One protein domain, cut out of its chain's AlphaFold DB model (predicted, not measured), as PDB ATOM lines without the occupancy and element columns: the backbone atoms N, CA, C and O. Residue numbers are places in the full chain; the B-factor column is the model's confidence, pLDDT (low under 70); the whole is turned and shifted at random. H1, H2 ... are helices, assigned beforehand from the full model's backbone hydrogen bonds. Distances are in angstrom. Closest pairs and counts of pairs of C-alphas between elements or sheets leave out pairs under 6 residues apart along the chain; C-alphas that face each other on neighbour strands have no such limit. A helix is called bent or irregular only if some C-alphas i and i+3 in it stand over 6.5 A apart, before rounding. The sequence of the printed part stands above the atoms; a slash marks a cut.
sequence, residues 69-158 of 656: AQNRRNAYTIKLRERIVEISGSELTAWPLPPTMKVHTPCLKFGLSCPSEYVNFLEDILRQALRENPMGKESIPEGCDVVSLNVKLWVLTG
ATOM      1  N   ALA A  69     132.865 153.969  97.629       83.81
ATOM      2  CA  ALA A  69     131.458 153.759  97.972       83.81
ATOM      3  C   ALA A  69     131.271 153.039  99.324       83.81
ATOM      4  O   ALA A  69     130.440 153.447 100.133       83.81
ATOM      5  N   GLN A  70     132.089 152.021  99.616       85.00
ATOM      6  CA  GLN A  70     132.069 151.328 100.904       85.00
ATOM      7  C   GLN A  70     132.513 152.251 102.050       85.00
ATOM      8  O   GLN A  70     131.900 152.240 103.111       85.00
ATOM      9  N   ASN A  71     133.520 153.107 101.841       85.81
ATOM     10  CA  ASN A  71     133.940 154.093 102.844       85.81
ATOM     11  C   ASN A  71     132.849 155.146 103.100       85.81
ATOM     12  O   ASN A  71     132.588 155.468 104.258       85.81
ATOM     13  N   ARG A  72     132.155 155.619 102.051       88.19
ATOM     14  CA  ARG A  72     130.981 156.503 102.179       88.19
ATOM     15  C   ARG A  72     129.855 155.824 102.983       88.19
ATOM     16  O   ARG A  72     129.325 156.435 103.908       88.19
ATOM     17  N   ARG A  73     129.557 154.542 102.719       87.62
ATOM     18  CA  ARG A  73     128.579 153.742 103.490       87.62
ATOM     19  C   ARG A  73     129.003 153.531 104.953       87.62
ATOM     20  O   ARG A  73     128.160 153.634 105.841       87.62
ATOM     21  N   ASN A  74     130.287 153.290 105.226       88.31
ATOM     22  CA  ASN A  74     130.805 153.151 106.593       88.31
ATOM     23  C   ASN A  74     130.656 154.465 107.377       88.31
ATOM     24  O   ASN A  74     130.107 154.465 108.474       88.31
ATOM     25  N   ALA A  75     131.071 155.595 106.788       88.81
ATOM     26  CA  ALA A  75     130.928 156.918 107.396       88.81
ATOM     27  C   ALA A  75     129.455 157.273 107.673       88.81
ATOM     28  O   ALA A  75     129.135 157.802 108.735       88.81
ATOM     29  N   TYR A  76     128.549 156.919 106.755       92.81
ATOM     30  CA  TYR A  76     127.107 157.059 106.958       92.81
ATOM     31  C   TYR A  76     126.590 156.206 108.130       92.81
ATOM     32  O   TYR A  76     125.863 156.706 108.984       92.81
ATOM     33  N   THR A  77     127.025 154.944 108.217       91.56
ATOM     34  CA  THR A  77     126.639 154.007 109.290       91.56
ATOM     35  C   THR A  77     127.120 154.473 110.669       91.56
ATOM     36  O   THR A  77     126.415 154.289 111.661       91.56
ATOM     37  N   ILE A  78     128.305 155.088 110.743       89.19
ATOM     38  CA  ILE A  78     128.847 155.679 111.976       89.19
ATOM     39  C   ILE A  78     127.993 156.880 112.403       89.19
ATOM     40  O   ILE A  78     127.451 156.862 113.507       89.19
ATOM     41  N   LYS A  79     127.757 157.847 111.503       92.31
ATOM     42  CA  LYS A  79     126.908 159.019 111.787       92.31
ATOM     43  C   LYS A  79     125.477 158.648 112.194       92.31
ATOM     44  O   LYS A  79     124.908 159.285 113.075       92.31
ATOM     45  N   LEU A  80     124.899 157.605 111.590       93.31
ATOM     46  CA  LEU A  80     123.589 157.064 111.980       93.31
ATOM     47  C   LEU A  80     123.557 156.691 113.468       93.31
ATOM     48  O   LEU A  80     122.635 157.068 114.182       93.31
ATOM     49  N   ARG A  81     124.585 155.982 113.946       90.38
ATOM     50  CA  ARG A  81     124.690 155.558 115.349       90.38
ATOM     51  C   ARG A  81     124.904 156.729 116.292       90.38
ATOM     52  O   ARG A  81     124.260 156.763 117.332       90.38
ATOM     53  N   GLU A  82     125.771 157.668 115.921       90.19
ATOM     54  CA  GLU A  82     126.018 158.894 116.690       90.19
ATOM     55  C   GLU A  82     124.710 159.669 116.905       90.19
ATOM     56  O   GLU A  82     124.373 159.983 118.044       90.19
ATOM     57  N   ARG A  83     123.910 159.867 115.844       91.69
ATOM     58  CA  ARG A  83     122.597 160.528 115.937       91.69
ATOM     59  C   ARG A  83     121.580 159.763 116.779       91.69
ATOM     60  O   ARG A  83     120.828 160.387 117.520       91.69
ATOM     61  N   ILE A  84     121.540 158.431 116.692       92.06
ATOM     62  CA  ILE A  84     120.637 157.648 117.549       92.06
ATOM     63  C   ILE A  84     121.063 157.789 119.019       92.06
ATOM     64  O   ILE A  84     120.211 158.077 119.845       92.06
ATOM     65  N   VAL A  85     122.359 157.684 119.353       89.94
ATOM     66  CA  VAL A  85     122.862 157.916 120.729       89.94
ATOM     67  C   VAL A  85     122.486 159.315 121.237       89.94
ATOM     68  O   VAL A  85     122.064 159.456 122.381       89.94
ATOM     69  N   GLU A  86     122.612 160.339 120.393       89.56
ATOM     70  CA  GLU A  86     122.279 161.731 120.717       89.56
ATOM     71  C   GLU A  86     120.784 161.927 121.038       89.56
ATOM     72  O   GLU A  86     120.456 162.539 122.050       89.56
ATOM     73  N   ILE A  87     119.876 161.364 120.229       88.00
ATOM     74  CA  ILE A  87     118.412 161.487 120.413       88.00
ATOM     75  C   ILE A  87     117.882 160.578 121.530       88.00
ATOM     76  O   ILE A  87     116.922 160.916 122.229       88.00
ATOM     77  N   SER A  88     118.470 159.393 121.679       87.00
ATOM     78  CA  SER A  88     118.087 158.408 122.691       87.00
ATOM     79  C   SER A  88     118.602 158.749 124.090       87.00
ATOM     80  O   SER A  88     118.091 158.209 125.071       87.00
ATOM     81  N   GLY A  89     119.622 159.606 124.181       85.00
ATOM     82  CA  GLY A  89     120.385 159.822 125.403       85.00
ATOM     83  C   GLY A  89     121.149 158.569 125.850       85.00
ATOM     84  O   GLY A  89     121.087 157.494 125.250       85.00
ATOM     85  N   SER A  90     121.868 158.690 126.965       68.69
ATOM     86  CA  SER A  90     122.563 157.565 127.608       68.69
ATOM     87  C   SER A  90     121.623 156.581 128.324       68.69
ATOM     88  O   SER A  90     122.081 155.543 128.801       68.69
ATOM     89  N   GLU A  91     120.324 156.882 128.410       65.81
ATOM     90  CA  GLU A  91     119.346 156.114 129.192       65.81
ATOM     91  C   GLU A  91     118.765 154.894 128.463       65.81
ATOM     92  O   GLU A  91     118.143 154.034 129.095       65.81
ATOM     93  N   LEU A  92     118.995 154.763 127.151       64.94
ATOM     94  CA  LEU A  92     118.513 153.629 126.357       64.94
ATOM     95  C   LEU A  92     119.381 152.382 126.616       64.94
ATOM     96  O   LEU A  92     120.238 151.972 125.832       64.94
ATOM     97  N   THR A  93     119.139 151.792 127.789       51.28
ATOM     98  CA  THR A  93     119.897 150.701 128.429       51.28
ATOM     99  C   THR A  93     119.967 149.398 127.630       51.28
ATOM    100  O   THR A  93     120.827 148.564 127.913       51.28
ATOM    101  N   ALA A  94     119.113 149.213 126.622       68.12
ATOM    102  CA  ALA A  94     119.209 148.111 125.674       68.12
ATOM    103  C   ALA A  94     118.737 148.549 124.283       68.12
ATOM    104  O   ALA A  94     117.571 148.879 124.081       68.12
ATOM    105  N   TRP A  95     119.641 148.494 123.307       74.25
ATOM    106  CA  TRP A  95     119.290 148.667 121.899       74.25
ATOM    107  C   TRP A  95     118.520 147.433 121.414       74.25
ATOM    108  O   TRP A  95     118.884 146.314 121.799       74.25
ATOM    109  N   PRO A  96     117.502 147.582 120.547       79.06
ATOM    110  CA  PRO A  96     116.864 146.430 119.926       79.06
ATOM    111  C   PRO A  96     117.921 145.620 119.165       79.06
ATOM    112  O   PRO A  96     118.705 146.162 118.382       79.06
ATOM    113  N   LEU A  97     117.969 144.311 119.418       78.69
ATOM    114  CA  LEU A  97     118.911 143.424 118.738       78.69
ATOM    115  C   LEU A  97     118.618 143.426 117.228       78.69
ATOM    116  O   LEU A  97     117.459 143.242 116.846       78.69
ATOM    117  N   PRO A  98     119.634 143.589 116.355       81.56
ATOM    118  CA  PRO A  98     119.420 143.511 114.916       81.56
ATOM    119  C   PRO A  98     118.855 142.135 114.536       81.56
ATOM    120  O   PRO A  98     119.359 141.119 115.029       81.56
ATOM    121  N   PRO A  99     117.829 142.070 113.668       76.12
ATOM    122  CA  PRO A  99     117.069 140.845 113.429       76.12
ATOM    123  C   PRO A  99     117.905 139.808 112.670       76.12
ATOM    124  O   PRO A  99     117.986 139.843 111.446       76.12
ATOM    125  N   THR A 100     118.571 138.921 113.422       70.44
ATOM    126  CA  THR A 100     119.340 137.734 112.973       70.44
ATOM    127  C   THR A 100     120.286 137.940 111.781       70.44
ATOM    128  O   THR A 100     120.692 136.983 111.114       70.44
ATOM    129  N   MET A 101     120.704 139.180 111.526       69.88
ATOM    130  CA  MET A 101     121.585 139.501 110.413       69.88
ATOM    131  C   MET A 101     122.993 138.963 110.682       69.88
ATOM    132  O   MET A 101     123.521 139.097 111.785       69.88
ATOM    133  N   LYS A 102     123.652 138.419 109.649       70.25
ATOM    134  CA  LYS A 102     125.056 137.953 109.700       70.25
ATOM    135  C   LYS A 102     126.060 139.120 109.712       70.25
ATOM    136  O   LYS A 102     127.076 139.097 109.022       70.25
ATOM    137  N   VAL A 103     125.758 140.164 110.478       69.38
ATOM    138  CA  VAL A 103     126.626 141.317 110.721       69.38
ATOM    139  C   VAL A 103     127.767 140.828 111.606       69.38
ATOM    140  O   VAL A 103     127.550 140.472 112.763       69.38
ATOM    141  N   HIS A 104     128.985 140.769 111.068       70.62
ATOM    142  CA  HIS A 104     130.142 140.355 111.862       70.62
ATOM    143  C   HIS A 104     130.335 141.301 113.056       70.62
ATOM    144  O   HIS A 104     130.083 142.502 112.948       70.62
ATOM    145  N   THR A 105     130.865 140.802 114.174       73.81
ATOM    146  CA  THR A 105     131.133 141.611 115.377       73.81
ATOM    147  C   THR A 105     131.908 142.913 115.097       73.81
ATOM    148  O   THR A 105     131.554 143.928 115.693       73.81
ATOM    149  N   PRO A 106     132.889 142.976 114.167       67.62
ATOM    150  CA  PRO A 106     133.530 144.238 113.785       67.62
ATOM    151  C   PRO A 106     132.605 145.213 113.041       67.62
ATOM    152  O   PRO A 106     132.686 146.415 113.271       67.62
ATOM    153  N   CYS A 107     131.694 144.722 112.198       72.19
ATOM    154  CA  CYS A 107     130.653 145.539 111.569       72.19
ATOM    155  C   CYS A 107     129.715 146.111 112.651       72.19
ATOM    156  O   CYS A 107     129.412 147.302 112.660       72.19
ATOM    157  N   LEU A 108     129.338 145.275 113.628       68.31
ATOM    158  CA  LEU A 108     128.494 145.661 114.759       68.31
ATOM    159  C   LEU A 108     129.197 146.618 115.742       68.31
ATOM    160  O   LEU A 108     128.529 147.486 116.296       68.31
ATOM    161  N   LYS A 109     130.515 146.522 115.952       71.06
ATOM    162  CA  LYS A 109     131.258 147.424 116.854       71.06
ATOM    163  C   LYS A 109     131.669 148.733 116.166       71.06
ATOM    164  O   LYS A 109     131.517 149.788 116.765       71.06
ATOM    165  N   PHE A 110     132.109 148.683 114.906       67.88
ATOM    166  CA  PHE A 110     132.800 149.799 114.237       67.88
ATOM    167  C   PHE A 110     132.100 150.355 112.981       67.88
ATOM    168  O   PHE A 110     132.655 151.222 112.315       67.88
ATOM    169  N   GLY A 111     130.918 149.853 112.600       63.22
ATOM    170  CA  GLY A 111     130.185 150.332 111.413       63.22
ATOM    171  C   GLY A 111     130.849 149.998 110.066       63.22
ATOM    172  O   GLY A 111     130.440 150.509 109.026       63.22
ATOM    173  N   LEU A 112     131.879 149.147 110.068       76.88
ATOM    174  CA  LEU A 112     132.644 148.790 108.876       76.88
ATOM    175  C   LEU A 112     131.942 147.690 108.076       76.88
ATOM    176  O   LEU A 112     131.814 146.563 108.543       76.88
ATOM    177  N   SER A 113     131.602 147.977 106.821       70.25
ATOM    178  CA  SER A 113     131.059 147.026 105.842       70.25
ATOM    179  C   SER A 113     129.734 146.371 106.232       70.25
ATOM    180  O   SER A 113     129.513 145.193 105.951       70.25
ATOM    181  N   CYS A 114     128.842 147.128 106.866       84.44
ATOM    182  CA  CYS A 114     127.499 146.647 107.156       84.44
ATOM    183  C   CYS A 114     126.692 146.378 105.864       84.44
ATOM    184  O   CYS A 114     126.788 147.166 104.915       84.44
ATOM    185  N   PRO A 115     125.889 145.297 105.817       89.06
ATOM    186  CA  PRO A 115     124.918 145.086 104.747       89.06
ATOM    187  C   PRO A 115     123.863 146.202 104.759       89.06
ATOM    188  O   PRO A 115     123.588 146.791 105.806       89.06
ATOM    189  N   SER A 116     123.275 146.483 103.597       90.69
ATOM    190  CA  SER A 116     122.209 147.480 103.384       90.69
ATOM    191  C   SER A 116     121.078 147.351 104.402       90.69
ATOM    192  O   SER A 116     120.653 148.325 105.005       90.69
ATOM    193  N   GLU A 117     120.677 146.119 104.672       90.50
ATOM    194  CA  GLU A 117     119.610 145.732 105.581       90.50
ATOM    195  C   GLU A 117     119.885 146.215 107.017       90.50
ATOM    196  O   GLU A 117     118.966 146.638 107.716       90.50
ATOM    197  N   TYR A 118     121.153 146.239 107.444       89.94
ATOM    198  CA  TYR A 118     121.540 146.770 108.753       89.94
ATOM    199  C   TYR A 118     121.555 148.305 108.789       89.94
ATOM    200  O   TYR A 118     121.280 148.897 109.830       89.94
ATOM    201  N   VAL A 119     121.862 148.956 107.662       91.94
ATOM    202  CA  VAL A 119     121.762 150.419 107.539       91.94
ATOM    203  C   VAL A 119     120.294 150.839 107.620       91.94
ATOM    204  O   VAL A 119     119.960 151.681 108.446       91.94
ATOM    205  N   ASN A 120     119.411 150.167 106.876       92.44
ATOM    206  CA  ASN A 120     117.967 150.404 106.912       92.44
ATOM    207  C   ASN A 120     117.396 150.174 108.324       92.44
ATOM    208  O   ASN A 120     116.641 150.999 108.824       92.44
ATOM    209  N   PHE A 121     117.835 149.116 109.018       94.06
ATOM    210  CA  PHE A 121     117.479 148.868 110.421       94.06
ATOM    211  C   PHE A 121     117.902 150.008 111.367       94.06
ATOM    212  O   PHE A 121     117.134 150.386 112.250       94.06
ATOM    213  N   LEU A 122     119.097 150.587 111.188       93.50
ATOM    214  CA  LEU A 122     119.515 151.766 111.957       93.50
ATOM    215  C   LEU A 122     118.682 153.006 111.609       93.50
ATOM    216  O   LEU A 122     118.319 153.755 112.512       93.50
ATOM    217  N   GLU A 123     118.349 153.225 110.335       94.56
ATOM    218  CA  GLU A 123     117.450 154.316 109.944       94.56
ATOM    219  C   GLU A 123     116.054 154.155 110.561       94.56
ATOM    220  O   GLU A 123     115.470 155.142 111.001       94.56
ATOM    221  N   ASP A 124     115.531 152.931 110.657       93.69
ATOM    222  CA  ASP A 124     114.236 152.660 111.286       93.69
ATOM    223  C   ASP A 124     114.269 152.862 112.806       93.69
ATOM    224  O   ASP A 124     113.336 153.453 113.352       93.69
ATOM    225  N   ILE A 125     115.361 152.484 113.489       93.88
ATOM    226  CA  ILE A 125     115.578 152.862 114.897       93.88
ATOM    227  C   ILE A 125     115.611 154.386 115.039       93.88
ATOM    228  O   ILE A 125     114.970 154.923 115.937       93.88
ATOM    229  N   LEU A 126     116.320 155.097 114.157       93.62
ATOM    230  CA  LEU A 126     116.407 156.557 114.203       93.62
ATOM    231  C   LEU A 126     115.034 157.214 113.986       93.62
ATOM    232  O   LEU A 126     114.649 158.099 114.750       93.62
ATOM    233  N   ARG A 127     114.257 156.745 113.001       92.56
ATOM    234  CA  ARG A 127     112.863 157.170 112.771       92.56
ATOM    235  C   ARG A 127     111.983 156.897 113.992       92.56
ATOM    236  O   ARG A 127     111.126 157.720 114.306       92.56
ATOM    237  N   GLN A 128     112.177 155.770 114.675       92.50
ATOM    238  CA  GLN A 128     111.420 155.415 115.874       92.50
ATOM    239  C   GLN A 128     111.806 156.296 117.073       92.50
ATOM    240  O   GLN A 128     110.924 156.883 117.692       92.50
ATOM    241  N   ALA A 129     113.100 156.493 117.335       89.50
ATOM    242  CA  ALA A 129     113.598 157.372 118.395       89.50
ATOM    243  C   ALA A 129     113.115 158.826 118.212       89.50
ATOM    244  O   ALA A 129     112.682 159.462 119.170       89.50
ATOM    245  N   LEU A 130     113.088 159.326 116.971       89.88
ATOM    246  CA  LEU A 130     112.534 160.643 116.625       89.88
ATOM    247  C   LEU A 130     111.013 160.764 116.844       89.88
ATOM    248  O   LEU A 130     110.510 161.869 117.050       89.88
ATOM    249  N   ARG A 131     110.267 159.652 116.790       89.12
ATOM    250  CA  ARG A 131     108.829 159.612 117.116       89.12
ATOM    251  C   ARG A 131     108.588 159.529 118.622       89.12
ATOM    252  O   ARG A 131     107.641 160.142 119.107       89.12
ATOM    253  N   GLU A 132     109.419 158.774 119.336       88.56
ATOM    254  CA  GLU A 132     109.291 158.527 120.777       88.56
ATOM    255  C   GLU A 132     109.780 159.708 121.632       88.56
ATOM    256  O   GLU A 132     109.144 160.016 122.637       88.56
ATOM    257  N   ASN A 133     110.827 160.423 121.196       85.62
ATOM    258  CA  ASN A 133     111.374 161.610 121.866       85.62
ATOM    259  C   ASN A 133     111.100 162.917 121.086       85.62
ATOM    260  O   ASN A 133     112.034 163.574 120.616       85.62
ATOM    261  N   PRO A 134     109.840 163.396 120.999       73.00
ATOM    262  CA  PRO A 134     109.530 164.685 120.379       73.00
ATOM    263  C   PRO A 134     110.079 165.886 121.170       73.00
ATOM    264  O   PRO A 134     110.046 166.998 120.655       73.00
ATOM    265  N   MET A 135     110.586 165.687 122.393       58.78
ATOM    266  CA  MET A 135     111.296 166.709 123.174       58.78
ATOM    267  C   MET A 135     112.705 166.997 122.627       58.78
ATOM    268  O   MET A 135     113.197 168.106 122.781       58.78
ATOM    269  N   GLY A 136     113.327 166.058 121.898       58.09
ATOM    270  CA  GLY A 136     114.612 166.286 121.215       58.09
ATOM    271  C   GLY A 136     114.534 167.272 120.038       58.09
ATOM    272  O   GLY A 136     115.551 167.566 119.405       58.09
ATOM    273  N   LYS A 137     113.337 167.798 119.735       54.34
ATOM    274  CA  LYS A 137     113.076 168.736 118.633       54.34
ATOM    275  C   LYS A 137     113.778 170.084 118.756       54.34
ATOM    276  O   LYS A 137     113.842 170.767 117.749       54.34
ATOM    277  N   GLU A 138     114.366 170.457 119.891       57.16
ATOM    278  CA  GLU A 138     115.244 171.644 119.938       57.16
ATOM    279  C   GLU A 138     116.439 171.530 118.964       57.16
ATOM    280  O   GLU A 138     116.972 172.540 118.512       57.16
ATOM    281  N   SER A 139     116.816 170.305 118.572       58.47
ATOM    282  CA  SER A 139     117.821 170.030 117.530       58.47
ATOM    283  C   SER A 139     117.279 170.021 116.088       58.47
ATOM    284  O   SER A 139     118.059 169.922 115.139       58.47
ATOM    285  N   ILE A 140     115.957 170.114 115.898       67.38
ATOM    286  CA  ILE A 140     115.274 170.014 114.600       67.38
ATOM    287  C   ILE A 140     114.599 171.360 114.298       67.38
ATOM    288  O   ILE A 140     113.700 171.753 115.038       67.38
ATOM    289  N   PRO A 141     114.968 172.065 113.211       67.62
ATOM    290  CA  PRO A 141     114.361 173.347 112.865       67.62
ATOM    291  C   PRO A 141     112.829 173.282 112.802       67.62
ATOM    292  O   PRO A 141     112.261 172.382 112.169       67.62
ATOM    293  N   GLU A 142     112.162 174.258 113.428       66.56
ATOM    294  CA  GLU A 142     110.702 174.378 113.398       66.56
ATOM    295  C   GLU A 142     110.183 174.345 111.950       66.56
ATOM    296  O   GLU A 142     110.635 175.098 111.089       66.56
ATOM    297  N   GLY A 143     109.234 173.443 111.681       71.06
ATOM    298  CA  GLY A 143     108.673 173.209 110.345       71.06
ATOM    299  C   GLY A 143     109.102 171.898 109.679       71.06
ATOM    300  O   GLY A 143     108.509 171.522 108.670       71.06
ATOM    301  N   CYS A 144     110.065 171.159 110.238       73.12
ATOM    302  CA  CYS A 144     110.475 169.864 109.686       73.12
ATOM    303  C   CYS A 144     109.633 168.711 110.254       73.12
ATOM    304  O   CYS A 144     109.780 168.316 111.411       73.12
ATOM    305  N   ASP A 145     108.749 168.150 109.426       77.19
ATOM    306  CA  ASP A 145     107.996 166.942 109.763       77.19
ATOM    307  C   ASP A 145     108.903 165.699 109.730       77.19
ATOM    308  O   ASP A 145     109.525 165.382 108.715       77.19
ATOM    309  N   VAL A 146     108.935 164.966 110.846       74.38
ATOM    310  CA  VAL A 146     109.707 163.725 111.036       74.38
ATOM    311  C   VAL A 146     109.286 162.633 110.046       74.38
ATOM    312  O   VAL A 146     110.120 161.821 109.649       74.38
ATOM    313  N   VAL A 147     108.017 162.605 109.622       74.81
ATOM    314  CA  VAL A 147     107.525 161.635 108.625       74.81
ATOM    315  C   VAL A 147     108.065 161.950 107.224       74.81
ATOM    316  O   VAL A 147     108.282 161.037 106.432       74.81
ATOM    317  N   SER A 148     108.343 163.227 106.955       79.69
ATOM    318  CA  SER A 148     108.777 163.763 105.661       79.69
ATOM    319  C   SER A 148     110.288 164.054 105.592       79.69
ATOM    320  O   SER A 148     110.760 164.672 104.638       79.69
ATOM    321  N   LEU A 149     111.064 163.653 106.604       82.25
ATOM    322  CA  LEU A 149     112.495 163.945 106.707       82.25
ATOM    323  C   LEU A 149     113.329 163.011 105.815       82.25
ATOM    324  O   LEU A 149     113.290 161.789 105.985       82.25
ATOM    325  N   ASN A 150     114.192 163.563 104.950       88.62
ATOM    326  CA  ASN A 150     115.237 162.759 104.310       88.62
ATOM    327  C   ASN A 150     116.317 162.399 105.351       88.62
ATOM    328  O   ASN A 150     117.294 163.125 105.548       88.62
ATOM    329  N   VAL A 151     116.119 161.268 106.040       87.75
ATOM    330  CA  VAL A 151     116.994 160.760 107.115       87.75
ATOM    331  C   VAL A 151     118.456 160.700 106.668       87.75
ATOM    332  O   VAL A 151     119.356 161.050 107.428       87.75
ATOM    333  N   LYS A 152     118.709 160.305 105.418       87.88
ATOM    334  CA  LYS A 152     120.057 160.176 104.860       87.88
ATOM    335  C   LYS A 152     120.770 161.517 104.739       87.88
ATOM    336  O   LYS A 152     121.915 161.634 105.181       87.88
ATOM    337  N   LEU A 153     120.096 162.532 104.205       88.25
ATOM    338  CA  LEU A 153     120.658 163.875 104.100       88.25
ATOM    339  C   LEU A 153     120.820 164.533 105.478       88.25
ATOM    340  O   LEU A 153     121.863 165.138 105.739       88.25
ATOM    341  N   TRP A 154     119.852 164.347 106.381       88.56
ATOM    342  CA  TRP A 154     119.908 164.875 107.746       88.56
ATOM    343  C   TRP A 154     121.057 164.274 108.566       88.56
ATOM    344  O   TRP A 154     121.846 165.011 109.153       88.56
ATOM    345  N   VAL A 155     121.238 162.949 108.543       88.06
ATOM    346  CA  VAL A 155     122.374 162.288 109.211       88.06
ATOM    347  C   VAL A 155     123.712 162.775 108.643       88.06
ATOM    348  O   VAL A 155     124.657 162.998 109.397       88.06
ATOM    349  N   LEU A 156     123.822 162.959 107.322       86.50
ATOM    350  CA  LEU A 156     125.079 163.378 106.695       86.50
ATOM    351  C   LEU A 156     125.432 164.848 106.958       86.50
ATOM    352  O   LEU A 156     126.612 165.135 107.178       86.50
ATOM    353  N   THR A 157     124.449 165.752 106.932       85.81
ATOM    354  CA  THR A 157     124.668 167.214 106.929       85.81
ATOM    355  C   THR A 157     124.258 167.925 108.219       85.81
ATOM    356  O   THR A 157     124.710 169.038 108.455       85.81
ATOM    357  N   GLY A 158     123.400 167.316 109.039       83.38
ATOM    358  CA  GLY A 158     122.699 167.967 110.150       83.38
ATOM    359  C   GLY A 158     121.528 168.860 109.728       83.38
ATOM    360  O   GLY A 158     120.727 169.233 110.580       83.38
TER     361      GLY A 158
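Overview. This is residues 69 to 158 of the 656 residues of an uncharacterized protein of Phytomonas sp. isolate EM1 (UniProt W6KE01). Two long helices, H1 and H3, lie side by side and run the same way, and a short helix, H5, lies crosswise on H1 near H3. Two further short helices, H2 and H4, sit toward opposite ends of this pair, and the long link of residues 89 to 104 swings past the side of the pair away from H5, leading from the end of H1 back to H2. The printed part has 90 residues with five named helices, H1 to H5 in chain order, and no named strand; its class is all helix. It is compact, with a radius of gyration of the C-alphas of 13.2 A, and the C-alphas span 38 by 31 by 19 A.

Arrangement. H1, residues 69 to 88, is the longest helix. It touches H3, residues 116 to 132, at a shallow tilt of 23 degrees, the same way; the closest C-alphas are those of Ile 84 and Leu 126, 5.5 A apart. H1 also touches H5, residues 151 to 157, with residues 76 to 83 alone. Those two helices are about perpendicular, at 82 degrees, with the C-alphas of Leu 80 and Val 155 closest at 6.0 A. H3 and H5 are close but not clearly touching; their closest C-alphas, those of Glu 123 and Val 151, are 7.1 A apart. H2, residues 105 to 110, is close to H1 but not clearly touching it, with the C-alphas of Ile 78 and Phe 110 closest at 7.4 A. H4, residues 134 to 139, is close to H1 but not clearly touching it, at a steep tilt of 60 degrees, opposite ways; the closest C-alphas, those of Ile 87 and Gly 136, are 6.2 A apart. H2 is apart from H3, H4 and H5, and H4 is apart from H5. In H1, H2, H3 and H5 every O i to N i+4 pair is within hydrogen-bond range; in H4 0 of 2 are, and 1 of its 3 O i to N i+3 pairs.

Along the chain. H1 is 28.5 A long, from C-alpha 69 at (131.458, 153.759, 97.972) to C-alpha 88 at (118.087, 158.408, 122.691). H3 is 24.3 A long. H2 measures 8.4 A, H4 10.3 A and H5 10.0 A, with C-alpha 157 at (124.668, 167.214, 106.929). H4 is irregular, with C-alphas 135 and 138 7.1 A apart.

Size, cuts and confidence. The C-alphas farthest apart are those of Lys 102 and Glu 142, at 39.3 A. The printed part has no cut. The links H1 to H2 and H4 to H5 are long, with 16 and 11 residues; H2 to H3 and H3 to H4 are tight. Mean pLDDT of the printed part is 80.7, and 19 residues are under 70, among them 90 to 94 and 135 to 142.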